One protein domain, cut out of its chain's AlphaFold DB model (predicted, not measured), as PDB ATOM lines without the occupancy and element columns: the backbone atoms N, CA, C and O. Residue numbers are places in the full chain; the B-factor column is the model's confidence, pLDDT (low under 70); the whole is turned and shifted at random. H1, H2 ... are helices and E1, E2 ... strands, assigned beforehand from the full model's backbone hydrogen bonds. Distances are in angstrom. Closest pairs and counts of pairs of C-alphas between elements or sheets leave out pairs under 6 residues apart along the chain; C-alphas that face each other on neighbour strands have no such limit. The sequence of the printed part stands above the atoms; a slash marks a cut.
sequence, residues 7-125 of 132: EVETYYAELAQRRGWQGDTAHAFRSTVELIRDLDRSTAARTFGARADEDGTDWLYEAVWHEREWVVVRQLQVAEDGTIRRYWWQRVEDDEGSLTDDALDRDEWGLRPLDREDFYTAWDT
ATOM      1  N   GLU A   7     165.207 164.743 129.679       95.44
ATOM      2  CA  GLU A   7     163.969 163.968 129.530       95.44
ATOM      3  C   GLU A   7     163.980 162.679 130.367       95.44
ATOM      4  O   GLU A   7     162.978 162.328 130.984       95.44
ATOM      5  N   VAL A   8     165.133 162.014 130.457       96.00
ATOM      6  CA  VAL A   8     165.319 160.776 131.223       96.00
ATOM      7  C   VAL A   8     165.394 161.084 132.717       96.00
ATOM      8  O   VAL A   8     164.807 160.372 133.526       96.00
ATOM      9  N   GLU A   9     166.077 162.173 133.085       95.56
ATOM     10  CA  GLU A   9     166.088 162.680 134.464       95.56
ATOM     11  C   GLU A   9     164.664 162.989 134.946       95.56
ATOM     12  O   GLU A   9     164.254 162.555 136.023       95.56
ATOM     13  N   THR A  10     163.890 163.698 134.119       96.62
ATOM     14  CA  THR A  10     162.497 164.051 134.415       96.62
ATOM     15  C   THR A  10     161.640 162.798 134.559       96.62
ATOM     16  O   THR A  10     160.926 162.658 135.550       96.62
ATOM     17  N   TYR A  11     161.770 161.853 133.623       96.62
ATOM     18  CA  TYR A  11     161.025 160.601 133.647       96.62
ATOM     19  C   TYR A  11     161.210 159.831 134.960       96.62
ATOM     20  O   TYR A  11     160.230 159.461 135.610       96.62
ATOM     21  N   TYR A  12     162.456 159.619 135.395       96.12
ATOM     22  CA  TYR A  12     162.718 158.865 136.621       96.12
ATOM     23  C   TYR A  12     162.370 159.640 137.895       96.12
ATOM     24  O   TYR A  12     161.961 159.025 138.880       96.12
ATOM     25  N   ALA A  13     162.455 160.974 137.885       95.38
ATOM     26  CA  ALA A  13     161.960 161.792 138.991       95.38
ATOM     27  C   ALA A  13     160.432 161.670 139.151       95.38
ATOM     28  O   ALA A  13     159.932 161.503 140.267       95.38
ATOM     29  N   GLU A  14     159.688 161.701 138.043       96.62
ATOM     30  CA  GLU A  14     158.234 161.515 138.037       96.62
ATOM     31  C   GLU A  14     157.839 160.089 138.425       96.62
ATOM     32  O   GLU A  14     156.911 159.899 139.213       96.62
ATOM     33  N   LEU A  15     158.546 159.076 137.919       96.62
ATOM     34  CA  LEU A  15     158.333 157.683 138.307       96.62
ATOM     35  C   LEU A  15     158.542 157.491 139.815       96.62
ATOM     36  O   LEU A  15     157.651 156.972 140.487       96.62
ATOM     37  N   ALA A  16     159.656 157.982 140.363       96.50
ATOM     38  CA  ALA A  16     159.939 157.909 141.795       96.50
ATOM     39  C   ALA A  16     158.843 158.589 142.631       96.50
ATOM     40  O   ALA A  16     158.416 158.051 143.654       96.50
ATOM     41  N   GLN A  17     158.336 159.740 142.174       96.62
ATOM     42  CA  GLN A  17     157.242 160.444 142.839       96.62
ATOM     43  C   GLN A  17     155.933 159.642 142.797       96.62
ATOM     44  O   GLN A  17     155.287 159.484 143.833       96.62
ATOM     45  N   ARG A  18     155.560 159.091 141.633       96.50
ATOM     46  CA  ARG A  18     154.351 158.262 141.467       96.50
ATOM     47  C   ARG A  18     154.401 156.987 142.309       96.50
ATOM     48  O   ARG A  18     153.383 156.588 142.867       96.50
ATOM     49  N   ARG A  19     155.580 156.374 142.438       95.50
ATOM     50  CA  ARG A  19     155.812 155.177 143.263       95.50
ATOM     51  C   ARG A  19     156.004 155.488 144.754       95.50
ATOM     52  O   ARG A  19     156.048 154.563 145.561       95.50
ATOM     53  N   GLY A  20     156.116 156.764 145.134       96.88
ATOM     54  CA  GLY A  20     156.347 157.177 146.521       96.88
ATOM     55  C   GLY A  20     157.706 156.733 147.069       96.88
ATOM     56  O   GLY A  20     157.824 156.438 148.260       96.88
ATOM     57  N   TRP A  21     158.726 156.642 146.213       97.00
ATOM     58  CA  TRP A  21     160.058 156.200 146.612       97.00
ATOM     59  C   TRP A  21     160.736 157.192 147.557       97.00
ATOM     60  O   TRP A  21     160.732 158.406 147.349       97.00
ATOM     61  N   GLN A  22     161.368 156.644 148.593       96.00
ATOM     62  CA  GLN A  22     162.273 157.381 149.471       96.00
ATOM     63  C   GLN A  22     163.571 157.723 148.719       96.00
ATOM     64  O   GLN A  22     163.897 157.094 147.709       96.00
ATOM     65  N   GLY A  23     164.347 158.679 149.242       93.62
ATOM     66  CA  GLY A  23     165.596 159.130 148.615       93.62
ATOM     67  C   GLY A  23     166.586 157.996 148.327       93.62
ATOM     68  O   GLY A  23     167.127 157.930 147.227       93.62
ATOM     69  N   ASP A  24     166.752 157.060 149.265       96.56
ATOM     70  CA  ASP A  24     167.663 155.919 149.097       96.56
ATOM     71  C   ASP A  24     167.189 154.954 148.000       96.56
ATOM     72  O   ASP A  24     167.999 154.469 147.213       96.56
ATOM     73  N   THR A  25     165.876 154.712 147.895       97.00
ATOM     74  CA  THR A  25     165.291 153.875 146.835       97.00
ATOM     75  C   THR A  25     165.467 154.523 145.467       97.00
ATOM     76  O   THR A  25     165.922 153.867 144.535       97.00
ATOM     77  N   ALA A  26     165.172 155.821 145.352       95.50
ATOM     78  CA  ALA A  26     165.360 156.559 144.107       95.50
ATOM     79  C   ALA A  26     166.841 156.601 143.691       95.50
ATOM     80  O   ALA A  26     167.156 156.451 142.512       95.50
ATOM     81  N   HIS A  27     167.756 156.747 144.654       95.12
ATOM     82  CA  HIS A  27     169.192 156.699 144.398       95.12
ATOM     83  C   HIS A  27     169.646 155.308 143.937       95.12
ATOM     84  O   HIS A  27     170.361 155.203 142.943       95.12
ATOM     85  N   ALA A  28     169.230 154.241 144.623       96.06
ATOM     86  CA  ALA A  28     169.570 152.872 144.238       96.06
ATOM     87  C   ALA A  28     169.052 152.541 142.830       96.06
ATOM     88  O   ALA A  28     169.808 152.042 141.999       96.06
ATOM     89  N   PHE A  29     167.802 152.903 142.534       96.00
ATOM     90  CA  PHE A  29     167.225 152.716 141.207       96.00
ATOM     91  C   PHE A  29     167.995 153.501 140.139       96.00
ATOM     92  O   PHE A  29     168.326 152.962 139.085       96.00
ATOM     93  N   ARG A  30     168.367 154.756 140.423       95.69
ATOM     94  CA  ARG A  30     169.217 155.549 139.528       95.69
ATOM     95  C   ARG A  30     170.543 154.841 139.232       95.69
ATOM     96  O   ARG A  30     170.951 154.807 138.074       95.69
ATOM     97  N   SER A  31     171.201 154.265 140.238       96.56
ATOM     98  CA  SER A  31     172.440 153.504 140.032       96.56
ATOM     99  C   SER A  31     172.234 152.296 139.110       96.56
ATOM    100  O   SER A  31     173.082 152.046 138.256       96.56
ATOM    101  N   THR A  32     171.094 151.604 139.199       95.88
ATOM    102  CA  THR A  32     170.726 150.548 138.239       95.88
ATOM    103  C   THR A  32     170.596 151.103 136.821       95.88
ATOM    104  O   THR A  32     171.169 150.551 135.886       95.88
ATOM    105  N   VAL A  33     169.910 152.234 136.642       97.81
ATOM    106  CA  VAL A  33     169.781 152.888 135.329       97.81
ATOM    107  C   VAL A  33     171.151 153.268 134.752       97.81
ATOM    108  O   VAL A  33     171.395 153.102 133.553       97.81
ATOM    109  N   GLU A  34     172.062 153.772 135.590       97.62
ATOM    110  CA  GLU A  34     173.431 154.115 135.191       97.62
ATOM    111  C   GLU A  34     174.196 152.869 134.733       97.62
ATOM    112  O   GLU A  34     174.791 152.898 133.654       97.62
ATOM    113  N   LEU A  35     174.100 151.766 135.482       96.75
ATOM    114  CA  LEU A  35     174.689 150.482 135.107       96.75
ATOM    115  C   LEU A  35     174.164 149.995 133.750       96.75
ATOM    116  O   LEU A  35     174.962 149.720 132.857       96.75
ATOM    117  N   ILE A  36     172.842 149.949 133.550       98.12
ATOM    118  CA  ILE A  36     172.253 149.487 132.281       98.12
ATOM    119  C   ILE A  36     172.683 150.383 131.114       98.12
ATOM    120  O   ILE A  36     173.010 149.877 130.042       98.12
ATOM    121  N   ARG A  37     172.750 151.708 131.302       97.75
ATOM    122  CA  ARG A  37     173.250 152.631 130.268       97.75
ATOM    123  C   ARG A  37     174.706 152.342 129.913       97.75
ATOM    124  O   ARG A  37     175.078 152.392 128.740       97.75
ATOM    125  N   ASP A  38     175.540 152.114 130.917       97.81
ATOM    126  CA  ASP A  38     176.966 151.899 130.713       97.81
ATOM    127  C   ASP A  38     177.216 150.536 130.037       97.81
ATOM    128  O   ASP A  38     178.032 150.457 129.115       97.81
ATOM    129  N   LEU A  39     176.431 149.504 130.374       98.06
ATOM    130  CA  LEU A  39     176.405 148.220 129.663       98.06
ATOM    131  C   LEU A  39     175.910 148.365 128.215       98.06
ATOM    132  O   LEU A  39     176.586 147.890 127.299       98.06
ATOM    133  N   ASP A  40     174.800 149.079 127.984       97.31
ATOM    134  CA  ASP A  40     174.236 149.356 126.651       97.31
ATOM    135  C   ASP A  40     175.235 150.085 125.741       97.31
ATOM    136  O   ASP A  40     175.262 149.853 124.534       97.31
ATOM    137  N   ARG A  41     176.118 150.917 126.303       96.19
ATOM    138  CA  ARG A  41     177.167 151.641 125.560       96.19
ATOM    139  C   ARG A  41     178.496 150.897 125.465       96.19
ATOM    140  O   ARG A  41     179.397 151.351 124.758       96.19
ATOM    141  N   SER A  42     178.643 149.784 126.175       96.94
ATOM    142  CA  SER A  42     179.887 149.025 126.210       96.94
ATOM    143  C   SER A  42     180.141 148.260 124.906       96.94
ATOM    144  O   SER A  42     179.228 147.943 124.135       96.94
ATOM    145  N   THR A  43     181.408 147.900 124.693       96.38
ATOM    146  CA  THR A  43     181.850 147.002 123.615       96.38
ATOM    147  C   THR A  43     181.931 145.539 124.064       96.38
ATOM    148  O   THR A  43     182.614 144.745 123.418       96.38
ATOM    149  N   ALA A  44     181.317 145.183 125.199       97.62
ATOM    150  CA  ALA A  44     181.301 143.808 125.685       97.62
ATOM    151  C   ALA A  44     180.522 142.887 124.729       97.62
ATOM    152  O   ALA A  44     179.783 143.346 123.853       97.62
ATOM    153  N   ALA A  45     180.730 141.576 124.877       97.88
ATOM    154  CA  ALA A  45     180.044 140.580 124.063       97.88
ATOM    155  C   ALA A  45     178.524 140.711 124.227       97.88
ATOM    156  O   ALA A  45     178.042 141.016 125.319       97.88
ATOM    157  N   ARG A  46     177.788 140.470 123.139       98.00
ATOM    158  CA  ARG A  46     176.329 140.597 123.080       98.00
ATOM    159  C   ARG A  46     175.694 139.317 122.579       98.00
ATOM    160  O   ARG A  46     176.276 138.621 121.745       98.00
ATOM    161  N   THR A  47     174.491 139.049 123.055       97.50
ATOM    162  CA  THR A  47     173.624 138.010 122.511       97.50
ATOM    163  C   THR A  47     172.213 138.549 122.348       97.50
ATOM    164  O   THR A  47     171.807 139.483 123.040       97.50
ATOM    165  N   PHE A  48     171.490 137.964 121.404       97.81
ATOM    166  CA  PHE A  48     170.129 138.340 121.067       97.81
ATOM    167  C   PHE A  48     169.282 137.075 121.026       97.81
ATOM    168  O   PHE A  48     169.759 135.997 120.643       97.81
ATOM    169  N   GLY A  49     168.026 137.203 121.422       96.81
ATOM    170  CA  GLY A  49     167.098 136.088 121.411       96.81
ATOM    171  C   GLY A  49     165.662 136.557 121.359       96.81
ATOM    172  O   GLY A  49     165.345 137.664 121.795       96.81
ATOM    173  N   ALA A  50     164.804 135.701 120.817       96.62
ATOM    174  CA  ALA A  50     163.391 135.989 120.687       96.62
ATOM    175  C   ALA A  50     162.528 134.775 121.025       96.62
ATOM    176  O   ALA A  50     162.892 133.632 120.728       96.62
ATOM    177  N   ARG A  51     161.355 135.021 121.598       94.62
ATOM    178  CA  ARG A  51     160.322 134.006 121.824       94.62
ATOM    179  C   ARG A  51     158.943 134.625 121.649       94.62
ATOM    180  O   ARG A  51     158.752 135.777 122.008       94.62
ATOM    181  N   ALA A  52     158.009 133.846 121.127       92.81
ATOM    182  CA  ALA A  52     156.592 134.159 121.261       92.81
ATOM    183  C   ALA A  52     156.094 133.463 122.534       92.81
ATOM    184  O   ALA A  52     156.520 132.332 122.802       92.81
ATOM    185  N   ASP A  53     155.260 134.124 123.330       89.25
ATOM    186  CA  ASP A  53     154.561 133.468 124.435       89.25
ATOM    187  C   ASP A  53     153.229 132.840 123.989       89.25
ATOM    188  O   ASP A  53     152.876 132.835 122.808       89.25
ATOM    189  N   GLU A  54     152.520 132.231 124.939       87.12
ATOM    190  CA  GLU A  54     151.251 131.537 124.687       87.12
ATOM    191  C   GLU A  54     150.112 132.496 124.305       87.12
ATOM    192  O   GLU A  54     149.156 132.068 123.660       87.12
ATOM    193  N   ASP A  55     150.244 133.780 124.653       85.69
ATOM    194  CA  ASP A  55     149.281 134.846 124.369       85.69
ATOM    195  C   ASP A  55     149.582 135.560 123.036       85.69
ATOM    196  O   ASP A  55     149.004 136.606 122.742       85.69
ATOM    197  N   GLY A  56     150.511 135.024 122.232       84.69
ATOM    198  CA  GLY A  56     150.879 135.585 120.930       84.69
ATOM    199  C   GLY A  56     151.751 136.838 121.018       84.69
ATOM    200  O   GLY A  56     151.933 137.527 120.017       84.69
ATOM    201  N   THR A  57     152.302 137.150 122.195       91.06
ATOM    202  CA  THR A  57     153.214 138.280 122.359       91.06
ATOM    203  C   THR A  57     154.629 137.873 121.975       91.06
ATOM    204  O   THR A  57     155.209 136.943 122.542       91.06
ATOM    205  N   ASP A  58     155.221 138.627 121.054       93.94
ATOM    206  CA  ASP A  58     156.614 138.479 120.669       93.94
ATOM    207  C   ASP A  58     157.515 139.253 121.637       93.94
ATOM    208  O   ASP A  58     157.406 140.469 121.811       93.94
ATOM    209  N   TRP A  59     158.438 138.527 122.255       95.81
ATOM    210  CA  TRP A  59     159.464 139.044 123.148       95.81
ATOM    211  C   TRP A  59     160.821 138.959 122.468       95.81
ATOM    212  O   TRP A  59     161.227 137.885 122.017       95.81
ATOM    213  N   LEU A  60     161.546 140.073 122.433       97.38
ATOM    214  CA  LEU A  60     162.922 140.129 121.958       97.38
ATOM    215  C   LEU A  60     163.813 140.722 123.037       97.38
ATOM    216  O   LEU A  60     163.455 141.708 123.683       97.38
ATOM    217  N   TYR A  61     165.013 140.171 123.155       98.19
ATOM    218  CA  TYR A  61     165.991 140.575 124.149       98.19
ATOM    219  C   TYR A  61     167.351 140.809 123.499       98.19
ATOM    220  O   TYR A  61     167.806 140.013 122.675       98.19
ATOM    221  N   GLU A  62     168.018 141.876 123.926       98.44
ATOM    222  CA  GLU A  62     169.454 142.078 123.760       98.44
ATOM    223  C   GLU A  62     170.098 142.038 125.146       98.44
ATOM    224  O   GLU A  62     169.717 142.799 126.040       98.44
ATOM    225  N   ALA A  63     171.103 141.178 125.310       98.44
ATOM    226  CA  ALA A  63     171.861 141.055 126.547       98.44
ATOM    227  C   ALA A  63     173.362 141.235 126.321       98.44
ATOM    228  O   ALA A  63     173.909 140.902 125.265       98.44
ATOM    229  N   VAL A  64     174.035 141.756 127.344       98.50
ATOM    230  CA  VAL A  64     175.472 142.035 127.377       98.50
ATOM    231  C   VAL A  64     176.130 141.155 128.434       98.50
ATOM    232  O   VAL A  64     175.624 141.030 129.546       98.50
ATOM    233  N   TRP A  65     177.279 140.563 128.105       98.19
ATOM    234  CA  TRP A  65     178.044 139.782 129.076       98.19
ATOM    235  C   TRP A  65     178.681 140.700 130.121       98.19
ATOM    236  O   TRP A  65     179.546 141.520 129.795       98.19
ATOM    237  N   HIS A  66     178.290 140.537 131.379       97.94
ATOM    238  CA  HIS A  66     178.799 141.299 132.513       97.94
ATOM    239  C   HIS A  66     178.897 140.390 133.737       97.94
ATOM    240  O   HIS A  66     178.038 139.551 133.942       97.94
ATOM    241  N   GLU A  67     179.985 140.485 134.505       95.56
ATOM    242  CA  GLU A  67     180.166 139.757 135.778       95.56
ATOM    243  C   GLU A  67     179.797 138.253 135.797       95.56
ATOM    244  O   GLU A  67     179.533 137.684 136.850       95.56
ATOM    245  N   ARG A  68     179.970 137.567 134.654       96.31
ATOM    246  CA  ARG A  68     179.705 136.126 134.427       96.31
ATOM    247  C   ARG A  68     178.239 135.765 134.159       96.31
ATOM    248  O   ARG A  68     177.906 134.581 134.216       96.31
ATOM    249  N   GLU A  69     177.416 136.739 133.807       97.38
ATOM    250  CA  GLU A  69     176.033 136.551 133.378       97.38
ATOM    251  C   GLU A  69     175.693 137.408 132.147       97.38
ATOM    252  O   GLU A  69     176.420 138.336 131.776       97.38
ATOM    253  N   TRP A  70     174.595 137.066 131.470       98.19
ATOM    254  CA  TRP A  70     174.043 137.858 130.373       98.19
ATOM    255  C   TRP A  70     173.000 138.828 130.929       98.19
ATOM    256  O   TRP A  70     171.859 138.445 131.157       98.19
ATOM    257  N   VAL A  71     173.377 140.090 131.121       98.44
ATOM    258  CA  VAL A  71     172.467 141.129 131.623       98.44
ATOM    259  C   VAL A  71     171.651 141.688 130.464       98.44
ATOM    260  O   VAL A  71     172.231 142.194 129.497       98.44
ATOM    261  N   VAL A  72     170.320 141.622 130.542       98.50
ATOM    262  CA  VAL A  72     169.436 142.217 129.531       98.50
ATOM    263  C   VAL A  72     169.552 143.740 129.584       98.50
ATOM    264  O   VAL A  72     169.377 144.359 130.627       98.50
ATOM    265  N   VAL A  73     169.859 144.360 128.444       98.56
ATOM    266  CA  VAL A  73     170.002 145.823 128.320       98.56
ATOM    267  C   VAL A  73     168.903 146.454 127.471       98.56
ATOM    268  O   VAL A  73     168.634 147.651 127.607       98.56
ATOM    269  N   ARG A  74     168.256 145.658 126.609       98.56
ATOM    270  CA  ARG A  74     167.068 146.053 125.847       98.56
ATOM    271  C   ARG A  74     166.083 144.902 125.749       98.56
ATOM    272  O   ARG A  74     166.476 143.763 125.508       98.56
ATOM    273  N   GLN A  75     164.808 145.238 125.870       98.19
ATOM    274  CA  GLN A  75     163.695 144.307 125.758       98.19
ATOM    275  C   GLN A  75     162.573 144.951 124.949       98.19
ATOM    276  O   GLN A  75     162.190 146.094 125.205       98.19
ATOM    277  N   LEU A  76     162.057 144.215 123.971       97.06
ATOM    278  CA  LEU A  76     160.913 144.599 123.151       97.06
ATOM    279  C   LEU A  76     159.795 143.586 123.375       97.06
ATOM    280  O   LEU A  76     160.030 142.382 123.306       97.06
ATOM    281  N   GLN A  77     158.598 144.098 123.618       95.00
ATOM    282  CA  GLN A  77     157.354 143.346 123.656       95.00
ATOM    283  C   GLN A  77     156.474 143.839 122.509       95.00
ATOM    284  O   GLN A  77     156.229 145.045 122.411       95.00
ATOM    285  N   VAL A  78     155.986 142.926 121.676       93.19
ATOM    286  CA  VAL A  78     155.000 143.198 120.624       93.19
ATOM    287  C   VAL A  78     153.811 142.278 120.865       93.19
ATOM    288  O   VAL A  78     153.890 141.080 120.612       93.19
ATOM    289  N   ALA A  79     152.738 142.820 121.429       90.38
ATOM    290  CA  ALA A  79     151.521 142.063 121.700       90.38
ATOM    291  C   ALA A  79     150.704 141.840 120.417       90.38
ATOM    292  O   ALA A  79     150.805 142.618 119.467       90.38
ATOM    293  N   GLU A  80     149.844 140.819 120.417       88.25
ATOM    294  CA  GLU A  80     148.975 140.483 119.276       88.25
ATOM    295  C   GLU A  80     148.048 141.648 118.873       88.25
ATOM    296  O   GLU A  80     147.742 141.838 117.696       88.25
ATOM    297  N   ASP A  81     147.644 142.486 119.834       88.62
ATOM    298  CA  ASP A  81     146.832 143.685 119.587       88.62
ATOM    299  C   ASP A  81     147.621 144.864 118.974       88.62
ATOM    300  O   ASP A  81     147.065 145.942 118.751       88.62
ATOM    301  N   GLY A  82     148.911 144.664 118.689       87.00
ATOM    302  CA  GLY A  82     149.832 145.667 118.164       87.00
ATOM    303  C   GLY A  82     150.430 146.587 119.231       87.00
ATOM    304  O   GLY A  82     151.165 147.516 118.890       87.00
ATOM    305  N   THR A  83     150.144 146.365 120.519       90.56
ATOM    306  CA  THR A  83     150.762 147.131 121.606       90.56
ATOM    307  C   THR A  83     152.252 146.827 121.675       90.56
ATOM    308  O   THR A  83     152.668 145.687 121.877       90.56
ATOM    309  N   ILE A  84     153.064 147.875 121.563       92.75
ATOM    310  CA  ILE A  84     154.520 147.769 121.593       92.75
ATOM    311  C   ILE A  84     155.060 148.416 122.860       92.75
ATOM    312  O   ILE A  84     154.852 149.610 123.091       92.75
ATOM    313  N   ARG A  85     155.824 147.653 123.644       94.50
ATOM    314  CA  ARG A  85     156.563 148.168 124.803       94.50
ATOM    315  C   ARG A  85     158.052 147.951 124.610       94.50
ATOM    316  O   ARG A  85     158.493 146.898 124.158       94.50
ATOM    317  N   ARG A  86     158.833 148.977 124.942       96.75
ATOM    318  CA  ARG A  86     160.291 148.953 124.854       96.75
ATOM    319  C   ARG A  86     160.872 149.338 126.197       96.75
ATOM    320  O   ARG A  86     160.570 150.418 126.703       96.75
ATOM    321  N   TYR A  87     161.752 148.489 126.700       98.31
ATOM    322  CA  TYR A  87     162.491 148.735 127.922       98.31
ATOM    323  C   TYR A  87     163.982 148.801 127.613       98.31
ATOM    324  O   TYR A  87     164.531 147.942 126.924       98.31
ATOM    325  N   TRP A  88     164.620 149.869 128.078       97.94
ATOM    326  CA  TRP A  88     166.062 150.112 127.990       97.94
ATOM    327  C   TRP A  88     166.451 151.163 129.033       97.94
ATOM    328  O   TRP A  88     165.586 151.685 129.724       97.94
ATOM    329  N   TRP A  89     167.722 151.557 129.140       98.00
ATOM    330  CA  TRP A  89     168.157 152.510 130.177       98.00
ATOM    331  C   TRP A  89     167.372 153.844 130.248       98.00
ATOM    332  O   TRP A  89     167.361 154.474 131.296       98.00
ATOM    333  N   GLN A  90     166.698 154.318 129.193       97.31
ATOM    334  CA  GLN A  90     165.868 155.537 129.292       97.31
ATOM    335  C   GLN A  90     164.470 155.264 129.858       97.31
ATOM    336  O   GLN A  90     163.797 156.196 130.286       97.31
ATOM    337  N   ARG A  91     164.042 154.002 129.848       97.00
ATOM    338  CA  ARG A  91     162.750 153.524 130.327       97.00
ATOM    339  C   ARG A  91     162.915 152.096 130.849       97.00
ATOM    340  O   ARG A  91     162.552 151.140 130.172       97.00
ATOM    341  N   VAL A  92     163.558 151.952 132.009       97.56
ATOM    342  CA  VAL A  92     163.811 150.637 132.625       97.56
ATOM    343  C   VAL A  92     162.508 150.009 133.101       97.56
ATOM    344  O   VAL A  92     162.332 148.813 132.945       97.56
ATOM    345  N   GLU A  93     161.575 150.796 133.621       96.31
ATOM    346  CA  GLU A  93     160.246 150.317 133.998       96.31
ATOM    347  C   GLU A  93     159.211 151.411 133.789       96.31
ATOM    348  O   GLU A  93     159.549 152.593 133.819       96.31
ATOM    349  N   ASP A  94     157.958 151.011 133.614       95.25
ATOM    350  CA  ASP A  94     156.790 151.876 133.656       95.25
ATOM    351  C   ASP A  94     155.662 151.231 134.481       95.25
ATOM    352  O   ASP A  94     155.907 150.407 135.362       95.25
ATOM    353  N   ASP A  95     154.422 151.676 134.286       93.19
ATOM    354  CA  ASP A  95     153.274 151.134 135.020       93.19
ATOM    355  C   ASP A  95     152.865 149.739 134.522       93.19
ATOM    356  O   ASP A  95     152.206 149.004 135.254       93.19
ATOM    357  N   GLU A  96     153.281 149.371 133.309       92.31
ATOM    358  CA  GLU A  96     152.853 148.158 132.612       92.31
ATOM    359  C   GLU A  96     153.885 147.030 132.703       92.31
ATOM    360  O   GLU A  96     153.544 145.865 132.505       92.31
ATOM    361  N   GLY A  97     155.144 147.354 132.997       94.31
ATOM    362  CA  GLY A  97     156.206 146.363 133.105       94.31
ATOM    363  C   GLY A  97     157.588 146.968 133.294       94.31
ATOM    364  O   GLY A  97     157.750 148.168 133.522       94.31
ATOM    365  N   SER A  98     158.596 146.109 133.188       96.75
ATOM    366  CA  SER A  98     159.998 146.467 133.352       96.75
ATOM    367  C   SER A  98     160.905 145.659 132.430       96.75
ATOM    368  O   SER A  98     160.547 144.589 131.925       96.75
ATOM    369  N   LEU A  99     162.111 146.183 132.236       98.00
ATOM    370  CA  LEU A  99     163.272 145.415 131.831       98.00
ATOM    371  C   LEU A  99     163.454 144.301 132.860       98.00
ATOM    372  O   LEU A  99     163.467 144.573 134.063       98.00
ATOM    373  N   THR A 100     163.545 143.065 132.390       96.38
ATOM    374  CA  THR A 100     163.825 141.929 133.266       96.38
ATOM    375  C   THR A 100     165.150 142.124 134.011       96.38
ATOM    376  O   THR A 100     166.132 142.609 133.443       96.38
ATOM    377  N   ASP A 101     165.147 141.782 135.296       94.31
ATOM    378  CA  ASP A 101     166.319 141.711 136.166       94.31
ATOM    379  C   ASP A 101     166.956 140.314 136.178       94.31
ATOM    380  O   ASP A 101     168.044 140.143 136.730       94.31
ATOM    381  N   ASP A 102     166.317 139.335 135.532       96.19
ATOM    382  CA  ASP A 102     166.846 137.988 135.393       96.19
ATOM    383  C   ASP A 102     167.989 137.945 134.368       96.19
ATOM    384  O   ASP A 102     167.957 138.572 133.300       96.19
ATOM    385  N   ALA A 103     168.999 137.134 134.678       96.12
ATOM    386  CA  ALA A 103     170.048 136.800 133.730       96.12
ATOM    387  C   ALA A 103     169.451 136.057 132.530       96.12
ATOM    388  O   ALA A 103     168.733 135.067 132.680       96.12
ATOM    389  N   LEU A 104     169.800 136.499 131.324       96.62
ATOM    390  CA  LEU A 104     169.320 135.870 130.105       96.62
ATOM    391  C   LEU A 104     169.996 134.510 129.906       96.62
ATOM    392  O   LEU A 104     171.166 134.420 129.526       96.62
ATOM    393  N   ASP A 105     169.223 133.448 130.093       95.56
ATOM    394  CA  ASP A 105     169.590 132.095 129.692       95.56
ATOM    395  C   ASP A 105     168.719 131.669 128.507       95.56
ATOM    396  O   ASP A 105     167.505 131.492 128.604       95.56
ATOM    397  N   ARG A 106     169.349 131.539 127.338       92.69
ATOM    398  CA  ARG A 106     168.636 131.258 126.086       92.69
ATOM    399  C   ARG A 106     168.008 129.874 126.067       92.69
ATOM    400  O   ARG A 106     166.950 129.721 125.458       92.69
ATOM    401  N   ASP A 107     168.664 128.894 126.678       92.75
ATOM    402  CA  ASP A 107     168.194 127.515 126.670       92.75
ATOM    403  C   ASP A 107     167.046 127.359 127.672       92.75
ATOM    404  O   ASP A 107     166.012 126.785 127.332       92.75
ATOM    405  N   GLU A 108     167.181 127.943 128.868       94.62
ATOM    406  CA  GLU A 108     166.130 127.937 129.891       94.62
ATOM    407  C   GLU A 108     164.869 128.679 129.428       94.62
ATOM    408  O   GLU A 108     163.751 128.214 129.650       94.62
ATOM    409  N   TRP A 109     165.030 129.806 128.729       94.19
ATOM    410  CA  TRP A 109     163.904 130.628 128.269       94.19
ATOM    411  C   TRP A 109     163.326 130.174 126.921       94.19
ATOM    412  O   TRP A 109     162.333 130.741 126.452       94.19
ATOM    413  N   GLY A 110     163.943 129.182 126.269       94.12
ATOM    414  CA  GLY A 110     163.535 128.709 124.945       94.12
ATOM    415  C   GLY A 110     163.679 129.772 123.849       94.12
ATOM    416  O   GLY A 110     162.859 129.833 122.931       94.12
ATOM    417  N   LEU A 111     164.697 130.636 123.946       95.62
ATOM    418  CA  LEU A 111     164.911 131.724 122.994       95.62
ATOM    419  C   LEU A 111     165.461 131.192 121.672       95.62
ATOM    420  O   LEU A 111     166.557 130.625 121.595       95.62
ATOM    421  N   ARG A 112     164.750 131.491 120.586       94.75
ATOM    422  CA  ARG A 112     165.304 131.349 119.242       94.75
ATOM    423  C   ARG A 112     166.458 132.345 119.075       94.75
ATOM    424  O   ARG A 112     166.320 133.492 119.512       94.75
ATOM    425  N   PRO A 113     167.590 131.939 118.464       93.69
ATOM    426  CA  PRO A 113     168.616 132.886 118.049       93.69
ATOM    427  C   PRO A 113     167.999 133.988 117.192       93.69
ATOM    428  O   PRO A 113     167.210 133.695 116.297       93.69
ATOM    429  N   LEU A 114     168.384 135.226 117.467       94.62
ATOM    430  CA  LEU A 114     168.038 136.385 116.659       94.62
ATOM    431  C   LEU A 114     169.341 137.071 116.257       94.62
ATOM    432  O   LEU A 114     170.270 137.130 117.062       94.62
ATOM    433  N   ASP A 115     169.439 137.566 115.030       94.50
ATOM    434  CA  ASP A 115     170.595 138.358 114.635       94.50
ATOM    435  C   ASP A 115     170.403 139.827 115.023       94.50
ATOM    436  O   ASP A 115     169.291 140.331 115.195       94.50
ATOM    437  N   ARG A 116     171.522 140.544 115.157       95.88
ATOM    438  CA  ARG A 116     171.523 141.965 115.525       95.88
ATOM    439  C   ARG A 116     170.652 142.805 114.583       95.88
ATOM    440  O   ARG A 116     169.962 143.711 115.039       95.88
ATOM    441  N   GLU A 117     170.740 142.550 113.281       95.38
ATOM    442  CA  GLU A 117     170.021 143.314 112.257       95.38
ATOM    443  C   GLU A 117     168.503 143.159 112.395       95.38
ATOM    444  O   GLU A 117     167.789 144.162 112.395       95.38
ATOM    445  N   ASP A 118     168.027 141.933 112.613       94.06
ATOM    446  CA  ASP A 118     166.608 141.647 112.834       94.06
ATOM    447  C   ASP A 118     166.102 142.304 114.122       94.06
ATOM    448  O   ASP A 118     165.046 142.936 114.119       94.06
ATOM    449  N   PHE A 119     166.886 142.230 115.207       95.50
ATOM    450  CA  PHE A 119     166.533 142.886 116.467       95.50
ATOM    451  C   PHE A 119     166.337 144.392 116.284       95.50
ATOM    452  O   PHE A 119     165.310 144.926 116.694       95.50
ATOM    453  N   TYR A 120     167.297 145.089 115.667       95.44
ATOM    454  CA  TYR A 120     167.189 146.540 115.497       95.44
ATOM    455  C   TYR A 120     166.138 146.933 114.454       95.44
ATOM    456  O   TYR A 120     165.495 147.966 114.608       95.44
ATOM    457  N   THR A 121     165.887 146.084 113.457       93.19
ATOM    458  CA  THR A 121     164.772 146.271 112.521       93.19
ATOM    459  C   THR A 121     163.435 146.239 113.258       93.19
ATOM    460  O   THR A 121     162.653 147.177 113.122       93.19
ATOM    461  N   ALA A 122     163.199 145.224 114.095       91.50
ATOM    462  CA  ALA A 122     162.003 145.135 114.933       91.50
ATOM    463  C   ALA A 122     161.933 146.274 115.965       91.50
ATOM    464  O   ALA A 122     160.873 146.839 116.234       91.50
ATOM    465  N   TRP A 123     163.080 146.653 116.529       94.19
ATOM    466  CA  TRP A 123     163.183 147.736 117.497       94.19
ATOM    467  C   TRP A 123     162.768 149.086 116.912       94.19
ATOM    468  O   TRP A 123     161.991 149.806 117.545       94.19
ATOM    469  N   ASP A 124     163.259 149.430 115.722       90.38
ATOM    470  CA  ASP A 124     162.992 150.711 115.067       90.38
ATOM    471  C   ASP A 124     161.643 150.704 114.330       90.38
ATOM    472  O   ASP A 124     160.932 151.710 114.335       90.38
ATOM    473  N   THR A 125     161.261 149.561 113.745       82.19
ATOM    474  CA  THR A 125     160.027 149.365 112.966       82.19
ATOM    475  C   THR A 125     159.272 148.122 113.466       82.19
ATOM    476  O   THR A 125     159.418 147.028 112.925       82.19
TER     477      THR A 125
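AT A GLANCE: This is residues 7 to 125 of the 132 residues of an uncharacterized protein of Kribbella amoyensis (UniProt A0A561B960). A twisted wall of four strands, E1 to E4, has the short helix H3 and residues 33 to 41 of the long helix H2 over one face, while part of a long link passes over the other. H2 runs on beyond the sheet as an arm, and H1 folds back near its start, off the sheet. The printed part has 119 residues, with H1 H2 E1 E2 E3 E4 H3 along the chain, of mixed class; the sheet order E1 E2 E3 E4 is antiparallel. The whole is compact, radius of gyration of the C-alphas 14.8 A, spanning 40 by 36 by 25 A.

HOW THE PARTS SIT: Start at H1, residues 7 to 19; it is close to but not clearly touching H2, residues 23 to 41, with the C-alphas of Ala 16 and Ala 26 closest at 6.0 A, at a steep tilt of 38 degrees, opposite ways. Next come E1, residues 46 to 52, E2, 58 to 66, E3, 69 to 78, and E4, 84 to 88: a meander, each strand the antiparallel neighbour and hairpin partner of the one before. Look for N 49 and O 61 at 3.1 A, N 60 and O 76 at 2.9 A, and N 75 and O 87 at 2.9 A, within hydrogen-bond range. E3 bends by 59 degrees at residue 73, where the C-alphas of Asp 40 and Val 73, the closest of H2 and E3, are 5.8 A apart. H2 is over E3 at a height over the sheet of 5.2 A, across the strands at 89 degrees on the local plane. H3, residues 116 to 124, is on the same face, making two layers, helices on one face of a sheet; its height over the sheet is 8.9 A, and the C-alphas of Leu 60 and Phe 119, the closest of E2 and H3, are 7.1 A apart. In H1, H2 and H3 every O i to N i+4 pair is within hydrogen-bond range.

IN THESE COORDINATES: Find C-alpha 7 at (163.969, 163.968, 129.530), where H1 begins; H2 measures 26.9 A, E2 25.3 A and E3 25.5 A. H3 ends at C-alpha 124, (162.992, 150.711, 115.067).

THE WHOLE: The C-alphas of Gln 22 and Asp 115 are the two farthest apart, 40.6 A. The printed part has no cut; the link E4 to H3, 27 residues, is long, and the others are tight. No printed residue is under 70 in pLDDT.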